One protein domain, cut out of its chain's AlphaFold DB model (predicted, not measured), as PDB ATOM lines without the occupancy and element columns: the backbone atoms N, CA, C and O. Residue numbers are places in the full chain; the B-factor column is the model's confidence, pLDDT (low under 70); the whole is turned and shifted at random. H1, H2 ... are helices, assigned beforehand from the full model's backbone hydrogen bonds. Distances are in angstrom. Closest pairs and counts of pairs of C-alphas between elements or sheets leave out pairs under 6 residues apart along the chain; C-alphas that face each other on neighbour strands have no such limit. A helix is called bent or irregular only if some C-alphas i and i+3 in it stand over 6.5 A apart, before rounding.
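This is residues 108 to 187, 200 to 265 and 277 to 311 of the 440 residues of an uncharacterized protein of Paraurantiacibacter namhicola (UniProt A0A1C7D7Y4). What shape do the helices make? One very long helix, H2, is the spine of a rod: H5 and H6 spread together from its middle as the second limb of a V, H1 bridges the limbs, and a small head of H3 and H4 packs on H2's later half through H4. How large is it? The printed part has 181 residues, with six named helices in order H1 to H6, which hold 148 of them, and no named strand; the class is all helix, and the whole is loose, with a radius of gyration of the C-alphas of 22.7 A, spanning 74 by 34 by 28 A.

What does the first helix touch? H1, residues 109 to 133, with a kink of 33 degrees near residue 126, touches residues 143 to 159 alone of H2, residues 140 to 187, at a steep tilt of 52 degrees; the closest C-alphas, of Gly 123 and Val 151, are 5.6 A apart. Which helices form a bundle, touching one another? H1, H5, residues 237 to 265, and H6, residues 277 to 309, do; H5 and H6 only just touch, with 3 pairs of C-alphas within 8 A, the closest those of Ala 250 and Ala 292, 7.3 A. What else touches the hub, H2? Its residues 171 to 182 alone touch H4, residues 218 to 226, the closest C-alphas being Cys 178 and His 219, 4.6 A; its residues 158 to 170 alone touch H6, the closest being His 163 and Gly 306, 4.0 A. Are the backbones regularly paired? Every O i to N i+4 pair is within hydrogen-bond range in H2 and H6, with 18 of 21 in H1, 4 of 5 in H4 and 24 of 25 in H5.

Where are the ends? C-alpha 109 is at (179.571, 182.724, 250.980), C-alpha 309 at (168.210, 182.920, 253.110). How long are the helices? H1 spans 35.6 A, H2 69.7 A, H5 43.5 A and H6 48.1 A from first to last C-alpha; H3, residues 210 to 213, is irregular, with C-alphas 210 and 213 7.1 A apart.

Where is it cut? Residues 188 to 199 and 266 to 276 are not printed, with C-alpha gaps of 17.2 A and 9.4 A; of the links printed whole, none is long. Where is confidence low? Residues 132 to 133, 135 to 138, 187 and 263 to 265 have pLDDT under 70.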
ATOM      1  N   PRO A 108     175.179 182.242 252.929       91.69
ATOM      2  CA  PRO A 108     176.582 182.134 253.305       91.69
ATOM      3  C   PRO A 108     177.469 182.030 252.063       91.69
ATOM      4  O   PRO A 108     177.128 181.350 251.095       91.69
ATOM      5  N   GLY A 109     178.657 182.637 252.126       87.75
ATOM      6  CA  GLY A 109     179.571 182.724 250.980       87.75
ATOM      7  C   GLY A 109     179.955 181.373 250.364       87.75
ATOM      8  O   GLY A 109     180.106 181.284 249.150       87.75
ATOM      9  N   LEU A 110     180.041 180.301 251.163       87.56
ATOM     10  CA  LEU A 110     180.294 178.952 250.642       87.56
ATOM     11  C   LEU A 110     179.151 178.450 249.746       87.56
ATOM     12  O   LEU A 110     179.415 177.870 248.700       87.56
ATOM     13  N   MET A 111     177.892 178.699 250.120       88.94
ATOM     14  CA  MET A 111     176.740 178.315 249.294       88.94
ATOM     15  C   MET A 111     176.697 179.125 248.000       88.94
ATOM     16  O   MET A 111     176.366 178.571 246.959       88.94
ATOM     17  N   ILE A 112     177.087 180.404 248.043       86.06
ATOM     18  CA  ILE A 112     177.248 181.231 246.836       86.06
ATOM     19  C   ILE A 112     178.314 180.625 245.920       86.06
ATOM     20  O   ILE A 112     178.065 180.457 244.732       86.06
ATOM     21  N   ALA A 113     179.476 180.248 246.461       83.44
ATOM     22  CA  ALA A 113     180.547 179.633 245.678       83.44
ATOM     23  C   ALA A 113     180.107 178.304 245.038       83.44
ATOM     24  O   ALA A 113     180.362 178.084 243.856       83.44
ATOM     25  N   LEU A 114     179.402 177.452 245.789       87.25
ATOM     26  CA  LEU A 114     178.839 176.203 245.267       87.25
ATOM     27  C   LEU A 114     177.780 176.454 244.188       87.25
ATOM     28  O   LEU A 114     177.781 175.762 243.176       87.25
ATOM     29  N   LEU A 115     176.908 177.451 244.372       85.69
ATOM     30  CA  LEU A 115     175.895 177.823 243.385       85.69
ATOM     31  C   LEU A 115     176.533 178.346 242.095       85.69
ATOM     32  O   LEU A 115     176.146 177.917 241.015       85.69
ATOM     33  N   ILE A 116     177.536 179.222 242.202       82.00
ATOM     34  CA  ILE A 116     178.297 179.716 241.047       82.00
ATOM     35  C   ILE A 116     178.959 178.546 240.321       82.00
ATOM     36  O   ILE A 116     178.847 178.445 239.104       82.00
ATOM     37  N   PHE A 117     179.616 177.643 241.052       82.81
ATOM     38  CA  PHE A 117     180.252 176.469 240.462       82.81
ATOM     39  C   PHE A 117     179.245 175.587 239.711       82.81
ATOM     40  O   PHE A 117     179.471 175.241 238.555       82.81
ATOM     41  N   LEU A 118     178.115 175.279 240.348       87.31
ATOM     42  CA  LEU A 118     177.040 174.480 239.766       87.31
ATOM     43  C   LEU A 118     176.501 175.111 238.476       87.31
ATOM     44  O   LEU A 118     176.383 174.440 237.459       87.31
ATOM     45  N   VAL A 119     176.245 176.416 238.499       85.38
ATOM     46  CA  VAL A 119     175.704 177.158 237.356       85.38
ATOM     47  C   VAL A 119     176.726 177.275 236.223       85.38
ATOM     48  O   VAL A 119     176.354 177.197 235.058       85.38
ATOM     49  N   VAL A 120     178.021 177.400 236.529       80.62
ATOM     50  CA  VAL A 120     179.078 177.351 235.507       80.62
ATOM     51  C   VAL A 120     179.095 175.989 234.812       80.62
ATOM     52  O   VAL A 120     179.182 175.950 233.588       80.62
ATOM     53  N   LEU A 121     178.964 174.880 235.552       82.69
ATOM     54  CA  LEU A 121     178.881 173.544 234.947       82.69
ATOM     55  C   LEU A 121     177.682 173.417 233.997       82.69
ATOM     56  O   LEU A 121     177.815 172.855 232.910       82.69
ATOM     57  N   GLU A 122     176.531 173.978 234.363       82.81
ATOM     58  CA  GLU A 122     175.361 174.003 233.480       82.81
ATOM     59  C   GLU A 122     175.559 174.889 232.259       82.81
ATOM     60  O   GLU A 122     175.237 174.490 231.138       82.81
ATOM     61  N   GLY A 123     176.133 176.073 232.471       82.12
ATOM     62  CA  GLY A 123     176.473 177.002 231.408       82.12
ATOM     63  C   GLY A 123     177.389 176.352 230.376       82.12
ATOM     64  O   GLY A 123     177.139 176.475 229.181       82.12
ATOM     65  N   LEU A 124     178.393 175.587 230.812       79.12
ATOM     66  CA  LEU A 124     179.264 174.825 229.915       79.12
ATOM     67  C   LEU A 124     178.474 173.803 229.086       79.12
ATOM     68  O   LEU A 124     178.663 173.737 227.869       79.12
ATOM     69  N   GLY A 125     177.542 173.071 229.703       76.00
ATOM     70  CA  GLY A 125     176.665 172.136 228.994       76.00
ATOM     71  C   GLY A 125     175.785 172.814 227.933       76.00
ATOM     72  O   GLY A 125     175.606 172.277 226.840       76.00
ATOM     73  N   PHE A 126     175.281 174.018 228.216       75.12
ATOM     74  CA  PHE A 126     174.513 174.815 227.252       75.12
ATOM     75  C   PHE A 126     175.397 175.467 226.176       75.12
ATOM     76  O   PHE A 126     174.989 175.582 225.021       75.12
ATOM     77  N   SER A 127     176.626 175.853 226.528       78.06
ATOM     78  CA  SER A 127     177.580 176.504 225.624       78.06
ATOM     79  C   SER A 127     177.939 175.627 224.428       78.06
ATOM     80  O   SER A 127     178.053 176.128 223.313       78.06
ATOM     81  N   TYR A 128     178.038 174.312 224.638       73.50
ATOM     82  CA  TYR A 128     178.296 173.361 223.563       73.50
ATOM     83  C   TYR A 128     177.184 173.394 222.503       73.50
ATOM     84  O   TYR A 128     177.471 173.451 221.312       73.50
ATOM     85  N   LEU A 129     175.921 173.456 222.937       72.38
ATOM     86  CA  LEU A 129     174.761 173.531 222.042       72.38
ATOM     87  C   LEU A 129     174.690 174.878 221.320       72.38
ATOM     88  O   LEU A 129     174.415 174.936 220.125       72.38
ATOM     89  N   LEU A 130     174.957 175.964 222.047       73.94
ATOM     90  CA  LEU A 130     174.882 177.317 221.505       73.94
ATOM     91  C   LEU A 130     176.001 177.590 220.482       73.94
ATOM     92  O   LEU A 130     175.763 178.253 219.475       73.94
ATOM     93  N   SER A 131     177.200 177.040 220.700       72.00
ATOM     94  CA  SER A 131     178.360 177.194 219.808       72.00
ATOM     95  C   SER A 131     178.097 176.656 218.396       72.00
ATOM     96  O   SER A 131     178.537 177.255 217.411       72.00
ATOM     97  N   THR A 132     177.349 175.556 218.270       68.81
ATOM     98  CA  THR A 132     177.009 174.968 216.963       68.81
ATOM     99  C   THR A 132     176.072 175.865 216.156       68.81
ATOM    100  O   THR A 132     176.221 175.964 214.942       68.81
ATOM    101  N   TRP A 133     175.167 176.581 216.828       68.06
ATOM    102  CA  TRP A 133     174.221 177.498 216.186       68.06
ATOM    103  C   TRP A 133     174.825 178.880 215.892       68.06
ATOM    104  O   TRP A 133     174.522 179.497 214.876       68.06
ATOM    105  N   MET A 134     175.752 179.358 216.727       70.81
ATOM    106  CA  MET A 134     176.455 180.638 216.546       70.81
ATOM    107  C   MET A 134     177.551 180.604 215.459       70.81
ATOM    108  O   MET A 134     178.594 181.243 215.610       70.81
ATOM    109  N   ALA A 135     177.336 179.910 214.336       59.72
ATOM    110  CA  ALA A 135     178.190 179.964 213.141       59.72
ATOM    111  C   ALA A 135     178.059 181.310 212.382       59.72
ATOM    112  O   ALA A 135     177.970 181.359 211.159       59.72
ATOM    113  N   LEU A 136     178.028 182.417 213.127       61.06
ATOM    114  CA  LEU A 136     178.024 183.786 212.627       61.06
ATOM    115  C   LEU A 136     179.418 184.097 212.077       61.06
ATOM    116  O   LEU A 136     180.291 184.420 212.873       61.06
ATOM    117  N   GLU A 137     179.622 183.924 210.767       58.22
ATOM    118  CA  GLU A 137     180.690 184.473 209.893       58.22
ATOM    119  C   GLU A 137     181.987 184.996 210.569       58.22
ATOM    120  O   GLU A 137     182.491 186.075 210.261       58.22
ATOM    121  N   GLY A 138     182.559 184.240 211.506       66.62
ATOM    122  CA  GLY A 138     183.590 184.723 212.420       66.62
ATOM    123  C   GLY A 138     184.630 183.654 212.714       66.62
ATOM    124  O   GLY A 138     184.389 182.459 212.544       66.62
ATOM    125  N   SER A 139     185.815 184.080 213.156       81.62
ATOM    126  CA  SER A 139     186.877 183.147 213.540       81.62
ATOM    127  C   SER A 139     186.451 182.282 214.734       81.62
ATOM    128  O   SER A 139     185.660 182.704 215.582       81.62
ATOM    129  N   GLU A 140     187.002 181.070 214.830       80.56
ATOM    130  CA  GLU A 140     186.673 180.115 215.897       80.56
ATOM    131  C   GLU A 140     186.836 180.724 217.301       80.56
ATOM    132  O   GLU A 140     185.971 180.550 218.161       80.56
ATOM    133  N   ASN A 141     187.898 181.512 217.500       80.31
ATOM    134  CA  ASN A 141     188.171 182.204 218.758       80.31
ATOM    135  C   ASN A 141     187.067 183.217 219.119       80.31
ATOM    136  O   ASN A 141     186.632 183.285 220.267       80.31
ATOM    137  N   THR A 142     186.557 183.970 218.137       79.62
ATOM    138  CA  THR A 142     185.450 184.917 218.349       79.62
ATOM    139  C   THR A 142     184.162 184.186 218.729       79.62
ATOM    140  O   THR A 142     183.458 184.619 219.641       79.62
ATOM    141  N   ARG A 143     183.872 183.043 218.097       77.94
ATOM    142  CA  ARG A 143     182.685 182.232 218.410       77.94
ATOM    143  C   ARG A 143     182.720 181.680 219.835       77.94
ATOM    144  O   ARG A 143     181.725 181.779 220.553       77.94
ATOM    145  N   GLN A 144     183.860 181.134 220.259       77.00
ATOM    146  CA  GLN A 144     184.037 180.624 221.623       77.00
ATOM    147  C   GLN A 144     183.890 181.745 222.662       77.00
ATOM    148  O   GLN A 144     183.165 181.581 223.645       77.00
ATOM    149  N   LEU A 145     184.503 182.908 222.407       79.38
ATOM    150  CA  LEU A 145     184.404 184.076 223.284       79.38
ATOM    151  C   LEU A 145     182.955 184.567 223.432       79.38
ATOM    152  O   LEU A 145     182.494 184.785 224.552       79.38
ATOM    153  N   LEU A 146     182.226 184.715 222.320       79.00
ATOM    154  CA  LEU A 146     180.831 185.167 222.337       79.00
ATOM    155  C   LEU A 146     179.909 184.162 223.037       79.00
ATOM    156  O   LEU A 146     179.072 184.561 223.845       79.00
ATOM    157  N   THR A 147     180.100 182.866 222.781       80.25
ATOM    158  CA  THR A 147     179.331 181.797 223.433       80.25
ATOM    159  C   THR A 147     179.523 181.847 224.950       80.25
ATOM    160  O   THR A 147     178.549 181.860 225.703       80.25
ATOM    161  N   PHE A 148     180.775 181.940 225.408       76.88
ATOM    162  CA  PHE A 148     181.098 182.045 226.829       76.88
ATOM    163  C   PHE A 148     180.494 183.304 227.468       76.88
ATOM    164  O   PHE A 148     179.924 183.232 228.560       76.88
ATOM    165  N   ALA A 149     180.573 184.448 226.782       79.00
ATOM    166  CA  ALA A 149     180.017 185.707 227.266       79.00
ATOM    167  C   ALA A 149     178.491 185.630 227.448       79.00
ATOM    168  O   ALA A 149     177.985 185.959 228.522       79.00
ATOM    169  N   ILE A 150     177.760 185.136 226.442       81.19
ATOM    170  CA  ILE A 150     176.294 185.011 226.490       81.19
ATOM    171  C   ILE A 150     175.866 184.059 227.608       81.19
ATOM    172  O   ILE A 150     175.012 184.404 228.424       81.19
ATOM    173  N   VAL A 151     176.490 182.883 227.689       82.38
ATOM    174  CA  VAL A 151     176.198 181.872 228.716       82.38
ATOM    175  C   VAL A 151     176.432 182.417 230.123       82.38
ATOM    176  O   VAL A 151     175.620 182.178 231.018       82.38
ATOM    177  N   THR A 152     177.511 183.171 230.325       80.81
ATOM    178  CA  THR A 152     177.837 183.775 231.623       80.81
ATOM    179  C   THR A 152     176.784 184.802 232.039       80.81
ATOM    180  O   THR A 152     176.330 184.794 233.184       80.81
ATOM    181  N   VAL A 153     176.343 185.657 231.110       84.50
ATOM    182  CA  VAL A 153     175.284 186.643 231.375       84.50
ATOM    183  C   VAL A 153     173.955 185.948 231.680       84.50
ATOM    184  O   VAL A 153     173.321 186.270 232.683       84.50
ATOM    185  N   LEU A 154     173.559 184.956 230.873       84.56
ATOM    186  CA  LEU A 154     172.334 184.178 231.098       84.56
ATOM    187  C   LEU A 154     172.347 183.487 232.466       84.56
ATOM    188  O   LEU A 154     171.368 183.556 233.206       84.56
ATOM    189  N   SER A 155     173.481 182.894 232.828       86.00
ATOM    190  CA  SER A 155     173.709 182.248 234.121       86.00
ATOM    191  C   SER A 155     173.532 183.212 235.295       86.00
ATOM    192  O   SER A 155     172.823 182.905 236.255       86.00
ATOM    193  N   ALA A 156     174.133 184.403 235.219       85.94
ATOM    194  CA  ALA A 156     174.016 185.413 236.268       85.94
ATOM    195  C   ALA A 156     172.565 185.890 236.446       85.94
ATOM    196  O   ALA A 156     172.075 185.988 237.576       85.94
ATOM    197  N   VAL A 157     171.856 186.135 235.339       90.06
ATOM    198  CA  VAL A 157     170.447 186.554 235.364       90.06
ATOM    199  C   VAL A 157     169.554 185.439 235.912       90.06
ATOM    200  O   VAL A 157     168.664 185.727 236.715       90.06
ATOM    201  N   LEU A 158     169.794 184.176 235.544       89.81
ATOM    202  CA  LEU A 158     169.056 183.027 236.074       89.81
ATOM    203  C   LEU A 158     169.220 182.904 237.585       89.81
ATOM    204  O   LEU A 158     168.221 182.884 238.301       89.81
ATOM    205  N   VAL A 159     170.457 182.899 238.082       89.94
ATOM    206  CA  VAL A 159     170.740 182.817 239.522       89.94
ATOM    207  C   VAL A 159     170.023 183.923 240.288       89.94
ATOM    208  O   VAL A 159     169.363 183.654 241.295       89.94
ATOM    209  N   TRP A 160     170.111 185.159 239.795       92.19
ATOM    210  CA  TRP A 160     169.435 186.294 240.411       92.19
ATOM    211  C   TRP A 160     167.911 186.129 240.405       92.19
ATOM    212  O   TRP A 160     167.275 186.299 241.447       92.19
ATOM    213  N   THR A 161     167.331 185.733 239.271       95.62
ATOM    214  CA  THR A 161     165.881 185.544 239.111       95.62
ATOM    215  C   THR A 161     165.359 184.426 240.014       95.62
ATOM    216  O   THR A 161     164.350 184.617 240.691       95.62
ATOM    217  N   MET A 162     166.054 183.285 240.090       95.75
ATOM    218  CA  MET A 162     165.665 182.171 240.965       95.75
ATOM    219  C   MET A 162     165.736 182.575 242.434       95.75
ATOM    220  O   MET A 162     164.786 182.343 243.185       95.75
ATOM    221  N   HIS A 163     166.811 183.252 242.842       94.06
ATOM    222  CA  HIS A 163     166.944 183.754 244.204       94.06
ATOM    223  C   HIS A 163     165.839 184.773 244.547       94.06
ATOM    224  O   HIS A 163     165.219 184.683 245.610       94.06
ATOM    225  N   ALA A 164     165.535 185.704 243.635       95.69
ATOM    226  CA  ALA A 164     164.460 186.684 243.799       95.69
ATOM    227  C   ALA A 164     163.076 186.018 243.895       95.69
ATOM    228  O   ALA A 164     162.284 186.367 244.773       95.69
ATOM    229  N   ALA A 165     162.798 185.018 243.054       97.81
ATOM    230  CA  ALA A 165     161.559 184.244 243.090       97.81
ATOM    231  C   ALA A 165     161.385 183.496 244.417       97.81
ATOM    232  O   ALA A 165     160.310 183.540 245.017       97.81
ATOM    233  N   GLY A 166     162.449 182.864 244.912       97.06
ATOM    234  CA  GLY A 166     162.450 182.174 246.200       97.06
ATOM    235  C   GLY A 166     162.177 183.103 247.376       97.06
ATOM    236  O   GLY A 166     161.319 182.825 248.217       97.06
ATOM    237  N   HIS A 167     162.874 184.240 247.406       95.94
ATOM    238  CA  HIS A 167     162.679 185.275 248.417       95.94
ATOM    239  C   HIS A 167     161.239 185.810 248.401       95.94
ATOM    240  O   HIS A 167     160.583 185.882 249.445       95.94
ATOM    241  N   GLN A 168     160.707 186.118 247.212       96.81
ATOM    242  CA  GLN A 168     159.331 186.589 247.065       96.81
ATOM    243  C   GLN A 168     158.321 185.534 247.531       96.81
ATOM    244  O   GLN A 168     157.362 185.872 248.223       96.81
ATOM    245  N   LEU A 169     158.537 184.259 247.198       97.00
ATOM    246  CA  LEU A 169     157.670 183.163 247.624       97.00
ATOM    247  C   LEU A 169     157.583 183.073 249.153       97.00
ATOM    248  O   LEU A 169     156.482 182.926 249.689       97.00
ATOM    249  N   TYR A 170     158.715 183.199 249.855       96.75
ATOM    250  CA  TYR A 170     158.731 183.225 251.318       96.75
ATOM    251  C   TYR A 170     157.934 184.412 251.871       96.75
ATOM    252  O   TYR A 170     156.993 184.217 252.646       96.75
ATOM    253  N   ARG A 171     158.261 185.629 251.422       96.56
ATOM    254  CA  ARG A 171     157.599 186.861 251.866       96.56
ATOM    255  C   ARG A 171     156.086 186.813 251.641       96.56
ATOM    256  O   ARG A 171     155.306 187.104 252.544       96.56
ATOM    257  N   THR A 172     155.658 186.395 250.453       96.44
ATOM    258  CA  THR A 172     154.238 186.289 250.100       96.44
ATOM    259  C   THR A 172     153.525 185.221 250.921       96.44
ATOM    260  O   THR A 172     152.395 185.439 251.352       96.44
ATOM    261  N   ARG A 173     154.169 184.081 251.204       96.31
ATOM    262  CA  ARG A 173     153.606 183.061 252.100       96.31
ATOM    263  C   ARG A 173     153.393 183.611 253.512       96.31
ATOM    264  O   ARG A 173     152.359 183.324 254.113       96.31
ATOM    265  N   LEU A 174     154.336 184.401 254.025       95.38
ATOM    266  CA  LEU A 174     154.236 185.014 255.348       95.38
ATOM    267  C   LEU A 174     153.091 186.036 255.419       95.38
ATOM    268  O   LEU A 174     152.250 185.939 256.311       95.38
ATOM    269  N   LEU A 175     152.990 186.947 254.442       95.06
ATOM    270  CA  LEU A 175     151.893 187.924 254.371       95.06
ATOM    271  C   LEU A 175     150.523 187.247 254.254       95.06
ATOM    272  O   LEU A 175     149.583 187.616 254.957       95.06
ATOM    273  N   ARG A 176     150.410 186.205 253.424       94.44
ATOM    274  CA  ARG A 176     149.169 185.430 253.298       94.44
ATOM    275  C   ARG A 176     148.805 184.693 254.582       94.44
ATOM    276  O   ARG A 176     147.627 184.658 254.922       94.44
ATOM    277  N   SER A 177     149.784 184.153 255.308       93.94
ATOM    278  CA  SER A 177     149.559 183.565 256.636       93.94
ATOM    279  C   SER A 177     149.017 184.608 257.619       93.94
ATOM    280  O   SER A 177     148.053 184.342 258.335       93.94
ATOM    281  N   CYS A 178     149.567 185.827 257.603       93.00
ATOM    282  CA  CYS A 178     149.081 186.917 258.448       93.00
ATOM    283  C   CYS A 178     147.638 187.309 258.100       93.00
ATOM    284  O   CYS A 178     146.796 187.456 258.984       93.00
ATOM    285  N   PHE A 179     147.328 187.400 256.807       91.00
ATOM    286  CA  PHE A 179     145.982 187.700 256.324       91.00
ATOM    287  C   PHE A 179     144.967 186.594 256.663       91.00
ATOM    288  O   PHE A 179     143.832 186.884 257.037       91.00
ATOM    289  N   GLN A 180     145.367 185.321 256.584       90.94
ATOM    290  CA  GLN A 180     144.536 184.191 257.015       90.94
ATOM    291  C   GLN A 180     144.235 184.252 258.519       90.94
ATOM    292  O   GLN A 180     143.089 184.050 258.920       90.94
ATOM    293  N   GLN A 181     145.232 184.579 259.348       90.19
ATOM    294  CA  GLN A 181     145.046 184.753 260.792       90.19
ATOM    295  C   GLN A 181     144.129 185.936 261.121       90.19
ATOM    296  O   GLN A 181     143.280 185.811 262.000       90.19
ATOM    297  N   PHE A 182     144.233 187.039 260.377       86.94
ATOM    298  CA  PHE A 182     143.318 188.174 260.499       86.94
ATOM    299  C   PHE A 182     141.862 187.777 260.215       86.94
ATOM    300  O   PHE A 182     140.963 188.075 261.004       86.94
ATOM    301  N   GLN A 183     141.622 187.042 259.122       85.12
ATOM    302  CA  GLN A 183     140.284 186.541 258.799       85.12
ATOM    303  C   GLN A 183     139.751 185.590 259.878       85.12
ATOM    304  O   GLN A 183     138.600 185.716 260.294       85.12
ATOM    305  N   ALA A 184     140.590 184.668 260.362       84.88
ATOM    306  CA  ALA A 184     140.221 183.721 261.412       84.88
ATOM    307  C   ALA A 184     139.887 184.425 262.739       84.88
ATOM    308  O   ALA A 184     138.886 184.097 263.375       84.88
ATOM    309  N   PHE A 185     140.673 185.434 263.126       77.62
ATOM    310  CA  PHE A 185     140.410 186.257 264.307       77.62
ATOM    311  C   PHE A 185     139.050 186.964 264.204       77.62
ATOM    312  O   PHE A 185     138.233 186.902 265.123       77.62
ATOM    313  N   GLY A 186     138.748 187.542 263.037       70.62
ATOM    314  CA  GLY A 186     137.466 188.194 262.782       70.62
ATOM    315  C   GLY A 186     136.246 187.266 262.900       70.62
ATOM    316  O   GLY A 186     135.171 187.729 263.291       70.62
ATOM    317  N   LEU A 187     136.392 185.971 262.603       68.69
ATOM    318  CA  LEU A 187     135.311 184.987 262.743       68.69
ATOM    319  C   LEU A 187     134.989 184.655 264.205       68.69
ATOM    320  O   LEU A 187     133.824 184.400 264.514       68.69
ATOM    321  N   THR A 200     144.397 196.575 257.185       73.06
ATOM    322  CA  THR A 200     145.285 197.719 257.004       73.06
ATOM    323  C   THR A 200     146.554 197.477 257.791       73.06
ATOM    324  O   THR A 200     146.501 197.175 258.980       73.06
ATOM    325  N   THR A 201     147.688 197.617 257.123       82.31
ATOM    326  CA  THR A 201     149.005 197.553 257.746       82.31
ATOM    327  C   THR A 201     149.516 198.969 257.961       82.31
ATOM    328  O   THR A 201     149.450 199.803 257.055       82.31
ATOM    329  N   GLN A 202     150.026 199.238 259.159       89.12
ATOM    330  CA  GLN A 202     150.849 200.411 259.421       89.12
ATOM    331  C   GLN A 202     152.292 200.064 259.077       89.12
ATOM    332  O   GLN A 202     152.762 198.975 259.359       89.12
ATOM    333  N   ILE A 203     153.013 200.988 258.464       91.69
ATOM    334  CA  ILE A 203     154.428 200.800 258.153       91.69
ATOM    335  C   ILE A 203     155.231 201.148 259.408       91.69
ATOM    336  O   ILE A 203     155.310 202.321 259.755       91.69
ATOM    337  N   ILE A 204     155.830 200.143 260.057       93.81
ATOM    338  CA  ILE A 204     156.773 200.339 261.174       93.81
ATOM    339  C   ILE A 204     158.195 200.118 260.665       93.81
ATOM    340  O   ILE A 204     158.500 199.064 260.089       93.81
ATOM    341  N   SER A 205     159.045 201.129 260.822       94.12
ATOM    342  CA  SER A 205     160.461 201.085 260.457       94.12
ATOM    343  C   SER A 205     161.349 200.642 261.620       94.12
ATOM    344  O   SER A 205     160.950 200.587 262.784       94.12
ATOM    345  N   LEU A 206     162.586 200.290 261.285       94.56
ATOM    346  CA  LEU A 206     163.580 199.759 262.213       94.56
ATOM    347  C   LEU A 206     164.025 200.768 263.283       94.56
ATOM    348  O   LEU A 206     164.438 200.373 264.370       94.56
ATOM    349  N   ASN A 207     163.976 202.060 262.962       93.44
ATOM    350  CA  ASN A 207     164.378 203.158 263.843       93.44
ATOM    351  C   ASN A 207     163.259 203.651 264.776       93.44
ATOM    352  O   ASN A 207     163.518 204.510 265.613       93.44
ATOM    353  N   GLN A 208     162.031 203.156 264.616       93.62
ATOM    354  CA  GLN A 208     160.921 203.464 265.517       93.62
ATOM    355  C   GLN A 208     160.968 202.571 266.757       93.62
ATOM    356  O   GLN A 208     161.622 201.524 266.750       93.62
ATOM    357  N   ASP A 209     160.256 202.980 267.805       94.00
ATOM    358  CA  ASP A 209     160.043 202.148 268.985       94.00
ATOM    359  C   ASP A 209     159.222 200.920 268.578       94.00
ATOM    360  O   ASP A 209     158.097 201.031 268.083       94.00
ATOM    361  N   GLN A 210     159.796 199.728 268.742       94.44
ATOM    362  CA  GLN A 210     159.106 198.511 268.344       94.44
ATOM    363  C   GLN A 210     157.863 198.219 269.188       94.44
ATOM    364  O   GLN A 210     157.061 197.404 268.737       94.44
ATOM    365  N   SER A 211     157.657 198.874 270.332       94.31
ATOM    366  CA  SER A 211     156.478 198.685 271.184       94.31
ATOM    367  C   SER A 211     155.203 199.381 270.680       94.31
ATOM    368  O   SER A 211     154.125 199.128 271.220       94.31
ATOM    369  N   GLU A 212     155.280 200.195 269.614       92.69
ATOM    370  CA  GLU A 212     154.137 200.944 269.048       92.69
ATOM    371  C   GLU A 212     152.919 200.071 268.687       92.69
ATOM    372  O   GLU A 212     151.797 200.570 268.663       92.69
ATOM    373  N   ASP A 213     153.127 198.783 268.398       93.31
ATOM    374  CA  ASP A 213     152.078 197.836 268.010       93.31
ATOM    375  C   ASP A 213     151.960 196.611 268.930       93.31
ATOM    376  O   ASP A 213     151.423 195.574 268.529       93.31
ATOM    377  N   ASP A 214     152.451 196.708 270.169       93.69
ATOM    378  CA  ASP A 214     152.370 195.625 271.162       93.69
ATOM    379  C   ASP A 214     150.934 195.255 271.552       93.69
ATOM    380  O   ASP A 214     150.667 194.116 271.940       93.69
ATOM    381  N   ASP A 215     150.005 196.200 271.432       91.12
ATOM    382  CA  ASP A 215     148.577 196.002 271.671       91.12
ATOM    383  C   ASP A 215     147.878 195.237 270.533       91.12
ATOM    384  O   ASP A 215     146.773 194.714 270.712       91.12
ATOM    385  N   GLN A 216     148.525 195.127 269.370       88.69
ATOM    386  CA  GLN A 216     147.977 194.458 268.198       88.69
ATOM    387  C   GLN A 216     148.348 192.966 268.166       88.69
ATOM    388  O   GLN A 216     149.402 192.562 268.656       88.69
ATOM    389  N   PRO A 217     147.528 192.103 267.539       90.44
ATOM    390  CA  PRO A 217     147.865 190.693 267.360       90.44
ATOM    391  C   PRO A 217     149.160 190.483 266.560       90.44
ATOM    392  O   PRO A 217     149.438 191.206 265.602       90.44
ATOM    393  N   GLY A 218     149.899 189.407 266.854       91.62
ATOM    394  CA  GLY A 218     151.203 189.131 266.225       91.62
ATOM    395  C   GLY A 218     151.197 189.054 264.687       91.62
ATOM    396  O   GLY A 218     152.181 189.417 264.048       91.62
ATOM    397  N   HIS A 219     150.086 188.648 264.062       91.50
ATOM    398  CA  HIS A 219     149.966 188.666 262.599       91.50
ATOM    399  C   HIS A 219     149.905 190.087 262.020       91.50
ATOM    400  O   HIS A 219     150.392 190.308 260.912       91.50
ATOM    401  N   VAL A 220     149.342 191.050 262.756       92.06
ATOM    402  CA  VAL A 220     149.344 192.466 262.368       92.06
ATOM    403  C   VAL A 220     150.735 193.053 262.587       92.06
ATOM    404  O   VAL A 220     151.275 193.668 261.672       92.06
ATOM    405  N   GLN A 221     151.376 192.738 263.718       94.69
ATOM    406  CA  GLN A 221     152.749 193.173 264.007       94.69
ATOM    407  C   GLN A 221     153.755 192.734 262.931       94.69
ATOM    408  O   GLN A 221     154.621 193.501 262.504       94.69
ATOM    409  N   CYS A 222     153.620 191.495 262.456       95.25
ATOM    410  CA  CYS A 222     154.414 190.978 261.348       95.25
ATOM    411  C   CYS A 222     154.121 191.730 260.046       95.25
ATOM    412  O   CYS A 222     155.036 192.221 259.376       95.25
ATOM    413  N   ALA A 223     152.841 191.875 259.697       94.75
ATOM    414  CA  ALA A 223     152.439 192.553 258.475       94.75
ATOM    415  C   ALA A 223     152.897 194.024 258.446       94.75
ATOM    416  O   ALA A 223     153.329 194.486 257.393       94.75
ATOM    417  N   ASN A 224     152.921 194.716 259.589       95.00
ATOM    418  CA  ASN A 224     153.378 196.104 259.711       95.00
ATOM    419  C   ASN A 224     154.846 196.323 259.287       95.00
ATOM    420  O   ASN A 224     155.244 197.404 258.844       95.00
ATOM    421  N   ARG A 225     155.675 195.279 259.383       95.62
ATOM    422  CA  ARG A 225     157.105 195.343 259.045       95.62
ATOM    423  C   ARG A 225     157.430 194.700 257.694       95.62
ATOM    424  O   ARG A 225     158.360 195.137 257.015       95.62
ATOM    425  N   VAL A 226     156.649 193.700 257.280       96.00
ATOM    426  CA  VAL A 226     156.853 192.927 256.039       96.00
ATOM    427  C   VAL A 226     156.145 193.550 254.826       96.00
ATOM    428  O   VAL A 226     156.675 193.501 253.710       96.00
ATOM    429  N   ALA A 227     154.951 194.123 255.008       93.88
ATOM    430  CA  ALA A 227     154.167 194.720 253.927       93.88
ATOM    431  C   ALA A 227     154.878 195.949 253.345       93.88
ATOM    432  O   ALA A 227     155.411 196.773 254.085       93.88
ATOM    433  N   SER A 228     154.881 196.083 252.016       91.00
ATOM    434  CA  SER A 228     155.510 197.235 251.354       91.00
ATOM    435  C   SER A 228     154.607 198.460 251.342       91.00
ATOM    436  O   SER A 228     155.101 199.578 251.396       91.00
ATOM    437  N   ASN A 229     153.295 198.244 251.266       89.69
ATOM    438  CA  ASN A 229     152.277 199.287 251.229       89.69
ATOM    439  C   ASN A 229     151.066 198.852 252.072       89.69
ATOM    440  O   ASN A 229     150.884 197.646 252.281       89.69
ATOM    441  N   PRO A 230     150.209 199.793 252.510       84.62
ATOM    442  CA  PRO A 230     148.948 199.462 253.166       84.62
ATOM    443  C   PRO A 230     148.099 198.523 252.294       84.62
ATOM    444  O   PRO A 230     147.721 198.877 251.179       84.62
ATOM    445  N   GLY A 231     147.819 197.315 252.792       81.94
ATOM    446  CA  GLY A 231     147.024 196.304 252.077       81.94
ATOM    447  C   GLY A 231     147.819 195.354 251.169       81.94
ATOM    448  O   GLY A 231     147.221 194.591 250.411       81.94
ATOM    449  N   ASP A 232     149.151 195.359 251.233       89.69
ATOM    450  CA  ASP A 232     149.983 194.387 250.519       89.69
ATOM    451  C   ASP A 232     149.807 192.960 251.080       89.69
ATOM    452  O   ASP A 232     150.232 192.644 252.190       89.69
ATOM    453  N   THR A 233     149.204 192.073 250.283       86.81
ATOM    454  CA  THR A 233     149.018 190.644 250.607       86.81
ATOM    455  C   THR A 233     150.092 189.733 249.996       86.81
ATOM    456  O   THR A 233     149.954 188.506 249.993       86.81
ATOM    457  N   GLY A 234     151.149 190.318 249.434       91.06
ATOM    458  CA  GLY A 234     152.191 189.628 248.688       91.06
ATOM    459  C   GLY A 234     151.832 189.372 247.221       91.06
ATOM    460  O   GLY A 234     150.677 189.435 246.799       91.06
ATOM    461  N   SER A 235     152.860 189.054 246.435       94.06
ATOM    462  CA  SER A 235     152.794 188.836 244.986       94.06
ATOM    463  C   SER A 235     153.611 187.606 244.569       94.06
ATOM    464  O   SER A 235     154.500 187.167 245.296       94.06
ATOM    465  N   TYR A 236     153.319 187.055 243.391       95.75
ATOM    466  CA  TYR A 236     154.086 185.974 242.762       95.75
ATOM    467  C   TYR A 236     154.755 186.406 241.448       95.75
ATOM    468  O   TYR A 236     155.122 185.554 240.645       95.75
ATOM    469  N   SER A 237     154.916 187.711 241.196       95.50
ATOM    470  CA  SER A 237     155.481 188.216 239.934       95.50
ATOM    471  C   SER A 237     156.838 187.596 239.571       95.50
ATOM    472  O   SER A 237     157.000 187.127 238.450       95.50
ATOM    473  N   TRP A 238     157.791 187.527 240.505       96.94
ATOM    474  CA  TRP A 238     159.100 186.906 240.270       96.94
ATOM    475  C   TRP A 238     159.001 185.402 240.056       96.94
ATOM    476  O   TRP A 238     159.742 184.860 239.246       96.94
ATOM    477  N   LEU A 239     158.071 184.729 240.737       96.31
ATOM    478  CA  LEU A 239     157.822 183.305 240.519       96.31
ATOM    479  C   LEU A 239     157.297 183.039 239.099       96.31
ATOM    480  O   LEU A 239     157.741 182.095 238.446       96.31
ATOM    481  N   VAL A 240     156.394 183.890 238.601       97.25
ATOM    482  CA  VAL A 240     155.891 183.816 237.221       97.25
ATOM    483  C   VAL A 240     157.014 184.104 236.224       97.25
ATOM    484  O   VAL A 240     157.199 183.317 235.300       97.25
ATOM    485  N   ILE A 241     157.805 185.162 236.438       97.12
ATOM    486  CA  ILE A 241     158.964 185.494 235.589       97.12
ATOM    487  C   ILE A 241     159.951 184.323 235.544       97.12
ATOM    488  O   ILE A 241     160.337 183.899 234.459       97.12
ATOM    489  N   ALA A 242     160.312 183.757 236.699       96.69
ATOM    490  CA  ALA A 242     161.195 182.599 236.782       96.69
ATOM    491  C   ALA A 242     160.635 181.406 235.999       96.69
ATOM    492  O   ALA A 242     161.347 180.808 235.202       96.69
ATOM    493  N   THR A 243     159.345 181.099 236.167       96.06
ATOM    494  CA  THR A 243     158.689 179.983 235.468       96.06
ATOM    495  C   THR A 243     158.708 180.181 233.952       96.06
ATOM    496  O   THR A 243     159.113 179.281 233.221       96.06
ATOM    497  N   VAL A 244     158.328 181.369 233.473       96.81
ATOM    498  CA  VAL A 244     158.370 181.711 232.042       96.81
ATOM    499  C   VAL A 244     159.794 181.604 231.506       96.81
ATOM    500  O   VAL A 244     160.000 181.065 230.423       96.81
ATOM    501  N   PHE A 245     160.783 182.067 232.270       93.81
ATOM    502  CA  PHE A 245     162.169 182.064 231.830       93.81
ATOM    503  C   PHE A 245     162.755 180.645 231.739       93.81
ATOM    504  O   PHE A 245     163.407 180.318 230.750       93.81
ATOM    505  N   ILE A 246     162.448 179.768 232.706       93.38
ATOM    506  CA  ILE A 246     162.805 178.338 232.665       93.38
ATOM    507  C   ILE A 246     162.191 177.667 231.442       93.38
ATOM    508  O   ILE A 246     162.891 176.967 230.713       93.38
ATOM    509  N   LEU A 247     160.896 177.890 231.204       94.31
ATOM    510  CA  LEU A 247     160.195 177.305 230.062       94.31
ATOM    511  C   LEU A 247     160.777 177.804 228.735       94.31
ATOM    512  O   LEU A 247     160.988 177.000 227.831       94.31
ATOM    513  N   ALA A 248     161.104 179.094 228.630       92.06
ATOM    514  CA  ALA A 248     161.725 179.660 227.436       92.06
ATOM    515  C   ALA A 248     163.090 179.019 227.137       92.06
ATOM    516  O   ALA A 248     163.345 178.627 226.000       92.06
ATOM    517  N   ILE A 249     163.948 178.854 228.150       89.56
ATOM    518  CA  ILE A 249     165.259 178.208 227.985       89.56
ATOM    519  C   ILE A 249     165.109 176.719 227.673       89.56
ATOM    520  O   ILE A 249     165.833 176.205 226.824       89.56
ATOM    521  N   ALA A 250     164.160 176.024 228.304       88.00
ATOM    522  CA  ALA A 250     163.891 174.619 228.017       88.00
ATOM    523  C   ALA A 250     163.437 174.416 226.560       88.00
ATOM    524  O   ALA A 250     163.954 173.534 225.870       88.00
ATOM    525  N   VAL A 251     162.529 175.265 226.064       89.19
ATOM    526  CA  VAL A 251     162.074 175.243 224.665       89.19
ATOM    527  C   VAL A 251     163.224 175.577 223.717       89.19
ATOM    528  O   VAL A 251     163.478 174.807 222.793       89.19
ATOM    529  N   LEU A 252     163.971 176.657 223.971       86.31
ATOM    530  CA  LEU A 252     165.116 177.046 223.145       86.31
ATOM    531  C   LEU A 252     166.179 175.941 223.100       86.31
ATOM    532  O   LEU A 252     166.655 175.587 222.027       86.31
ATOM    533  N   SER A 253     166.509 175.344 224.249       83.19
ATOM    534  CA  SER A 253     167.447 174.222 224.314       83.19
ATOM    535  C   SER A 253     166.948 173.024 223.508       83.19
ATOM    536  O   SER A 253     167.744 172.382 222.831       83.19
ATOM    537  N   THR A 254     165.646 172.735 223.546       84.06
ATOM    538  CA  THR A 254     165.050 171.625 222.788       84.06
ATOM    539  C   THR A 254     165.139 171.869 221.283       84.06
ATOM    540  O   THR A 254     165.554 170.971 220.556       84.06
ATOM    541  N   ILE A 255     164.829 173.085 220.817       85.00
ATOM    542  CA  ILE A 255     164.936 173.459 219.396       85.00
ATOM    543  C   ILE A 255     166.382 173.308 218.909       85.00
ATOM    544  O   ILE A 255     166.625 172.577 217.953       85.00
ATOM    545  N   LEU A 256     167.343 173.917 219.617       81.56
ATOM    546  CA  LEU A 256     168.768 173.839 219.268       81.56
ATOM    547  C   LEU A 256     169.256 172.389 219.177       81.56
ATOM    548  O   LEU A 256     170.076 172.050 218.331       81.56
ATOM    549  N   ARG A 257     168.730 171.517 220.042       78.50
ATOM    550  CA  ARG A 257     169.098 170.101 220.066       78.50
ATOM    551  C   ARG A 257     168.533 169.314 218.896       78.50
ATOM    552  O   ARG A 257     169.255 168.496 218.329       78.50
ATOM    553  N   ILE A 258     167.273 169.559 218.542       78.69
ATOM    554  CA  ILE A 258     166.643 168.951 217.366       78.69
ATOM    555  C   ILE A 258     167.441 169.328 216.112       78.69
ATOM    556  O   ILE A 258     167.795 168.454 215.326       78.69
ATOM    557  N   GLU A 259     167.820 170.600 215.970       79.56
ATOM    558  CA  GLU A 259     168.659 171.057 214.855       79.56
ATOM    559  C   GLU A 259     170.035 170.377 214.841       79.56
ATOM    560  O   GLU A 259     170.462 169.891 213.792       79.56
ATOM    561  N   THR A 260     170.709 170.253 215.993       75.50
ATOM    562  CA  THR A 260     171.993 169.531 216.052       75.50
ATOM    563  C   THR A 260     171.861 168.056 215.672       75.50
ATOM    564  O   THR A 260     172.676 167.569 214.889       75.50
ATOM    565  N   LEU A 261     170.814 167.362 216.139       72.12
ATOM    566  CA  LEU A 261     170.546 165.966 215.776       72.12
ATOM    567  C   LEU A 261     170.303 165.797 214.274       72.12
ATOM    568  O   LEU A 261     170.748 164.811 213.699       72.12
ATOM    569  N   HIS A 262     169.634 166.753 213.625       70.81
ATOM    570  CA  HIS A 262     169.419 166.726 212.176       70.81
ATOM    571  C   HIS A 262     170.660 167.103 211.356       70.81
ATOM    572  O   HIS A 262     170.698 166.802 210.163       70.81
ATOM    573  N   SER A 263     171.666 167.739 211.964       64.38
ATOM    574  CA  SER A 263     172.895 168.166 211.280       64.38
ATOM    575  C   SER A 263     174.006 167.103 211.235       64.38
ATOM    576  O   SER A 263     174.798 167.097 210.295       64.38
ATOM    577  N   GLU A 264     174.042 166.156 212.183       58.62
ATOM    578  CA  GLU A 264     175.028 165.057 212.205       58.62
ATOM    579  C   GLU A 264     174.833 163.878 211.208       58.62
ATOM    580  O   GLU A 264     175.841 163.254 210.863       58.62
ATOM    581  N   PRO A 265     173.639 163.535 210.669       52.47
ATOM    582  CA  PRO A 265     173.446 162.301 209.897       52.47
ATOM    583  C   PRO A 265     174.039 162.328 208.476       52.47
ATOM    584  O   PRO A 265     174.001 161.316 207.781       52.47
ATOM    585  N   ALA A 277     173.750 153.109 214.973       72.25
ATOM    586  CA  ALA A 277     172.925 154.292 214.732       72.25
ATOM    587  C   ALA A 277     171.851 154.455 215.822       72.25
ATOM    588  O   ALA A 277     171.774 155.507 216.458       72.25
ATOM    589  N   LEU A 278     171.119 153.376 216.134       76.81
ATOM    590  CA  LEU A 278     170.156 153.350 217.239       76.81
ATOM    591  C   LEU A 278     170.829 153.670 218.581       76.81
ATOM    592  O   LEU A 278     170.343 154.507 219.336       76.81
ATOM    593  N   ALA A 279     171.978 153.052 218.884       78.44
ATOM    594  CA  ALA A 279     172.698 153.307 220.133       78.44
ATOM    595  C   ALA A 279     173.136 154.776 220.286       78.44
ATOM    596  O   ALA A 279     173.079 155.310 221.396       78.44
ATOM    597  N   ARG A 280     173.538 155.447 219.198       75.38
ATOM    598  CA  ARG A 280     173.877 156.881 219.215       75.38
ATOM    599  C   ARG A 280     172.658 157.762 219.440       75.38
ATOM    600  O   ARG A 280     172.732 158.680 220.251       75.38
ATOM    601  N   GLU A 281     171.541 157.457 218.787       76.50
ATOM    602  CA  GLU A 281     170.285 158.182 218.985       76.50
ATOM    603  C   GLU A 281     169.817 158.082 220.449       76.50
ATOM    604  O   GLU A 281     169.543 159.099 221.091       76.50
ATOM    605  N   TYR A 282     169.854 156.879 221.038       79.31
ATOM    606  CA  TYR A 282     169.566 156.679 222.464       79.31
ATOM    607  C   TYR A 282     170.568 157.396 223.384       79.31
ATOM    608  O   TYR A 282     170.175 157.959 224.411       79.31
ATOM    609  N   ALA A 283     171.861 157.415 223.047       77.94
ATOM    610  CA  ALA A 283     172.880 158.131 223.820       77.94
ATOM    611  C   ALA A 283     172.668 159.659 223.789       77.94
ATOM    612  O   ALA A 283     172.810 160.335 224.814       77.94
ATOM    613  N   ALA A 284     172.265 160.207 222.642       74.06
ATOM    614  CA  ALA A 284     171.958 161.624 222.497       74.06
ATOM    615  C   ALA A 284     170.668 162.008 223.246       74.06
ATOM    616  O   ALA A 284     170.654 162.991 223.993       74.06
ATOM    617  N   LEU A 285     169.612 161.193 223.132       77.56
ATOM    618  CA  LEU A 285     168.350 161.379 223.858       77.56
ATOM    619  C   LEU A 285     168.519 161.248 225.379       77.56
ATOM    620  O   LEU A 285     167.938 162.024 226.140       77.56
ATOM    621  N   SER A 286     169.331 160.302 225.853       79.69
ATOM    622  CA  SER A 286     169.600 160.147 227.291       79.69
ATOM    623  C   SER A 286     170.400 161.323 227.853       79.69
ATOM    624  O   SER A 286     170.018 161.892 228.877       79.69
ATOM    625  N   SER A 287     171.446 161.768 227.151       78.25
ATOM    626  CA  SER A 287     172.223 162.960 227.525       78.25
ATOM    627  C   SER A 287     171.358 164.226 227.558       78.25
ATOM    628  O   SER A 287     171.558 165.101 228.406       78.25
ATOM    629  N   PHE A 288     170.360 164.316 226.671       79.50
ATOM    630  CA  PHE A 288     169.369 165.390 226.675       79.50
ATOM    631  C   PHE A 288     168.546 165.415 227.966       79.50
ATOM    632  O   PHE A 288     168.531 166.440 228.653       79.50
ATOM    633  N   TRP A 289     167.911 164.298 228.327       82.56
ATOM    634  CA  TRP A 289     167.084 164.227 229.532       82.56
ATOM    635  C   TRP A 289     167.889 164.446 230.810       82.56
ATOM    636  O   TRP A 289     167.399 165.105 231.728       82.56
ATOM    637  N   ILE A 290     169.133 163.962 230.860       85.88
ATOM    638  CA  ILE A 290     170.028 164.187 232.000       85.88
ATOM    639  C   ILE A 290     170.298 165.684 232.175       85.88
ATOM    640  O   ILE A 290     170.075 166.211 233.266       85.88
ATOM    641  N   LEU A 291     170.719 166.396 231.120       82.75
ATOM    642  CA  LEU A 291     171.038 167.822 231.250       82.75
ATOM    643  C   LEU A 291     169.790 168.667 231.546       82.75
ATOM    644  O   LEU A 291     169.856 169.574 232.370       82.75
ATOM    645  N   ALA A 292     168.649 168.347 230.928       85.00
ATOM    646  CA  ALA A 292     167.381 169.019 231.210       85.00
ATOM    647  C   ALA A 292     166.931 168.812 232.668       85.00
ATOM    648  O   ALA A 292     166.483 169.752 233.324       85.00
ATOM    649  N   THR A 293     167.095 167.598 233.200       87.88
ATOM    650  CA  THR A 293     166.764 167.285 234.597       87.88
ATOM    651  C   THR A 293     167.669 168.043 235.559       87.88
ATOM    652  O   THR A 293     167.171 168.650 236.506       87.88
ATOM    653  N   ILE A 294     168.984 168.043 235.310       88.81
ATOM    654  CA  ILE A 294     169.949 168.791 236.126       88.81
ATOM    655  C   ILE A 294     169.569 170.275 236.130       88.81
ATOM    656  O   ILE A 294     169.361 170.818 237.211       88.81
ATOM    657  N   PHE A 295     169.324 170.864 234.954       89.44
ATOM    658  CA  PHE A 295     168.880 172.254 234.817       89.44
ATOM    659  C   PHE A 295     167.660 172.580 235.681       89.44
ATOM    660  O   PHE A 295     167.654 173.568 236.411       89.44
ATOM    661  N   VAL A 296     166.618 171.748 235.649       90.81
ATOM    662  CA  VAL A 296     165.420 171.973 236.472       90.81
ATOM    663  C   VAL A 296     165.746 171.885 237.966       90.81
ATOM    664  O   VAL A 296     165.307 172.732 238.749       90.81
ATOM    665  N   VAL A 297     166.535 170.888 238.377       92.06
ATOM    666  CA  VAL A 297     166.927 170.699 239.780       92.06
ATOM    667  C   VAL A 297     167.714 171.899 240.301       92.06
ATOM    668  O   VAL A 297     167.425 172.390 241.394       92.06
ATOM    669  N   THR A 298     168.673 172.420 239.540       91.19
ATOM    670  CA  THR A 298     169.472 173.579 239.959       91.19
ATOM    671  C   THR A 298     168.648 174.860 240.038       91.19
ATOM    672  O   THR A 298     168.857 175.643 240.967       91.19
ATOM    673  N   GLN A 299     167.646 175.043 239.167       93.31
ATOM    674  CA  GLN A 299     166.720 176.173 239.275       93.31
ATOM    675  C   GLN A 299     165.920 176.111 240.583       93.31
ATOM    676  O   GLN A 299     165.799 177.117 241.291       93.31
ATOM    677  N   PHE A 300     165.440 174.922 240.965       94.12
ATOM    678  CA  PHE A 300     164.781 174.723 242.258       94.12
ATOM    679  C   PHE A 300     165.726 174.936 243.441       94.12
ATOM    680  O   PHE A 300     165.307 175.509 244.447       94.12
ATOM    681  N   VAL A 301     166.996 174.533 243.336       94.31
ATOM    682  CA  VAL A 301     168.008 174.829 244.363       94.31
ATOM    683  C   VAL A 301     168.204 176.339 244.498       94.31
ATOM    684  O   VAL A 301     168.128 176.854 245.614       94.31
ATOM    685  N   GLY A 302     168.378 177.071 243.393       93.38
ATOM    686  CA  GLY A 302     168.500 178.533 243.399       93.38
ATOM    687  C   GLY A 302     167.299 179.219 244.059       93.38
ATOM    688  O   GLY A 302     167.463 180.101 244.906       93.38
ATOM    689  N   MET A 303     166.087 178.749 243.754       95.94
ATOM    690  CA  MET A 303     164.856 179.229 244.382       95.94
ATOM    691  C   MET A 303     164.777 178.864 245.871       95.94
ATOM    692  O   MET A 303     164.427 179.699 246.705       95.94
ATOM    693  N   GLY A 304     165.158 177.642 246.243       96.19
ATOM    694  CA  GLY A 304     165.209 177.193 247.634       96.19
ATOM    695  C   GLY A 304     166.188 178.007 248.482       96.19
ATOM    696  O   GLY A 304     165.882 178.339 249.630       96.19
ATOM    697  N   LEU A 305     167.331 178.398 247.912       95.19
ATOM    698  CA  LEU A 305     168.283 179.302 248.558       95.19
ATOM    699  C   LEU A 305     167.661 180.683 248.798       95.19
ATOM    700  O   LEU A 305     167.715 181.174 249.924       95.19
ATOM    701  N   GLY A 306     166.989 181.263 247.799       94.88
ATOM    702  CA  GLY A 306     166.258 182.524 247.969       94.88
ATOM    703  C   GLY A 306     165.183 182.458 249.059       94.88
ATOM    704  O   GLY A 306     165.060 183.366 249.879       94.88
ATOM    705  N   TYR A 307     164.441 181.350 249.123       96.62
ATOM    706  CA  TYR A 307     163.399 181.126 250.130       96.62
ATOM    707  C   TYR A 307     163.965 181.007 251.558       96.62
ATOM    708  O   TYR A 307     163.397 181.540 252.517       96.62
ATOM    709  N   LYS A 308     165.087 180.293 251.712       95.56
ATOM    710  CA  LYS A 308     165.704 180.011 253.016       95.56
ATOM    711  C   LYS A 308     166.511 181.186 253.568       95.56
ATOM    712  O   LYS A 308     166.474 181.416 254.773       95.56
ATOM    713  N   TYR A 309     167.248 181.887 252.711       95.12
ATOM    714  CA  TYR A 309     168.210 182.920 253.110       95.12
ATOM    715  C   TYR A 309     167.711 184.352 252.862       95.12
ATOM    716  O   TYR A 309     168.400 185.312 253.199       95.12
ATOM    717  N   GLY A 310     166.513 184.513 252.294       93.25
ATOM    718  CA  GLY A 310     165.840 185.801 252.176       93.25
ATOM    719  C   GLY A 310     165.191 186.252 253.489       93.25
ATOM    720  O   GLY A 310     164.541 185.454 254.167       93.25
ATOM    721  N   PHE A 311     165.328 187.534 253.817       96.31
ATOM    722  CA  PHE A 311     164.596 188.182 254.909       96.31
ATOM    723  C   PHE A 311     163.217 188.669 254.442       96.31
ATOM    724  O   PHE A 311     163.110 189.190 253.341       96.31
TER     725      PHE A 311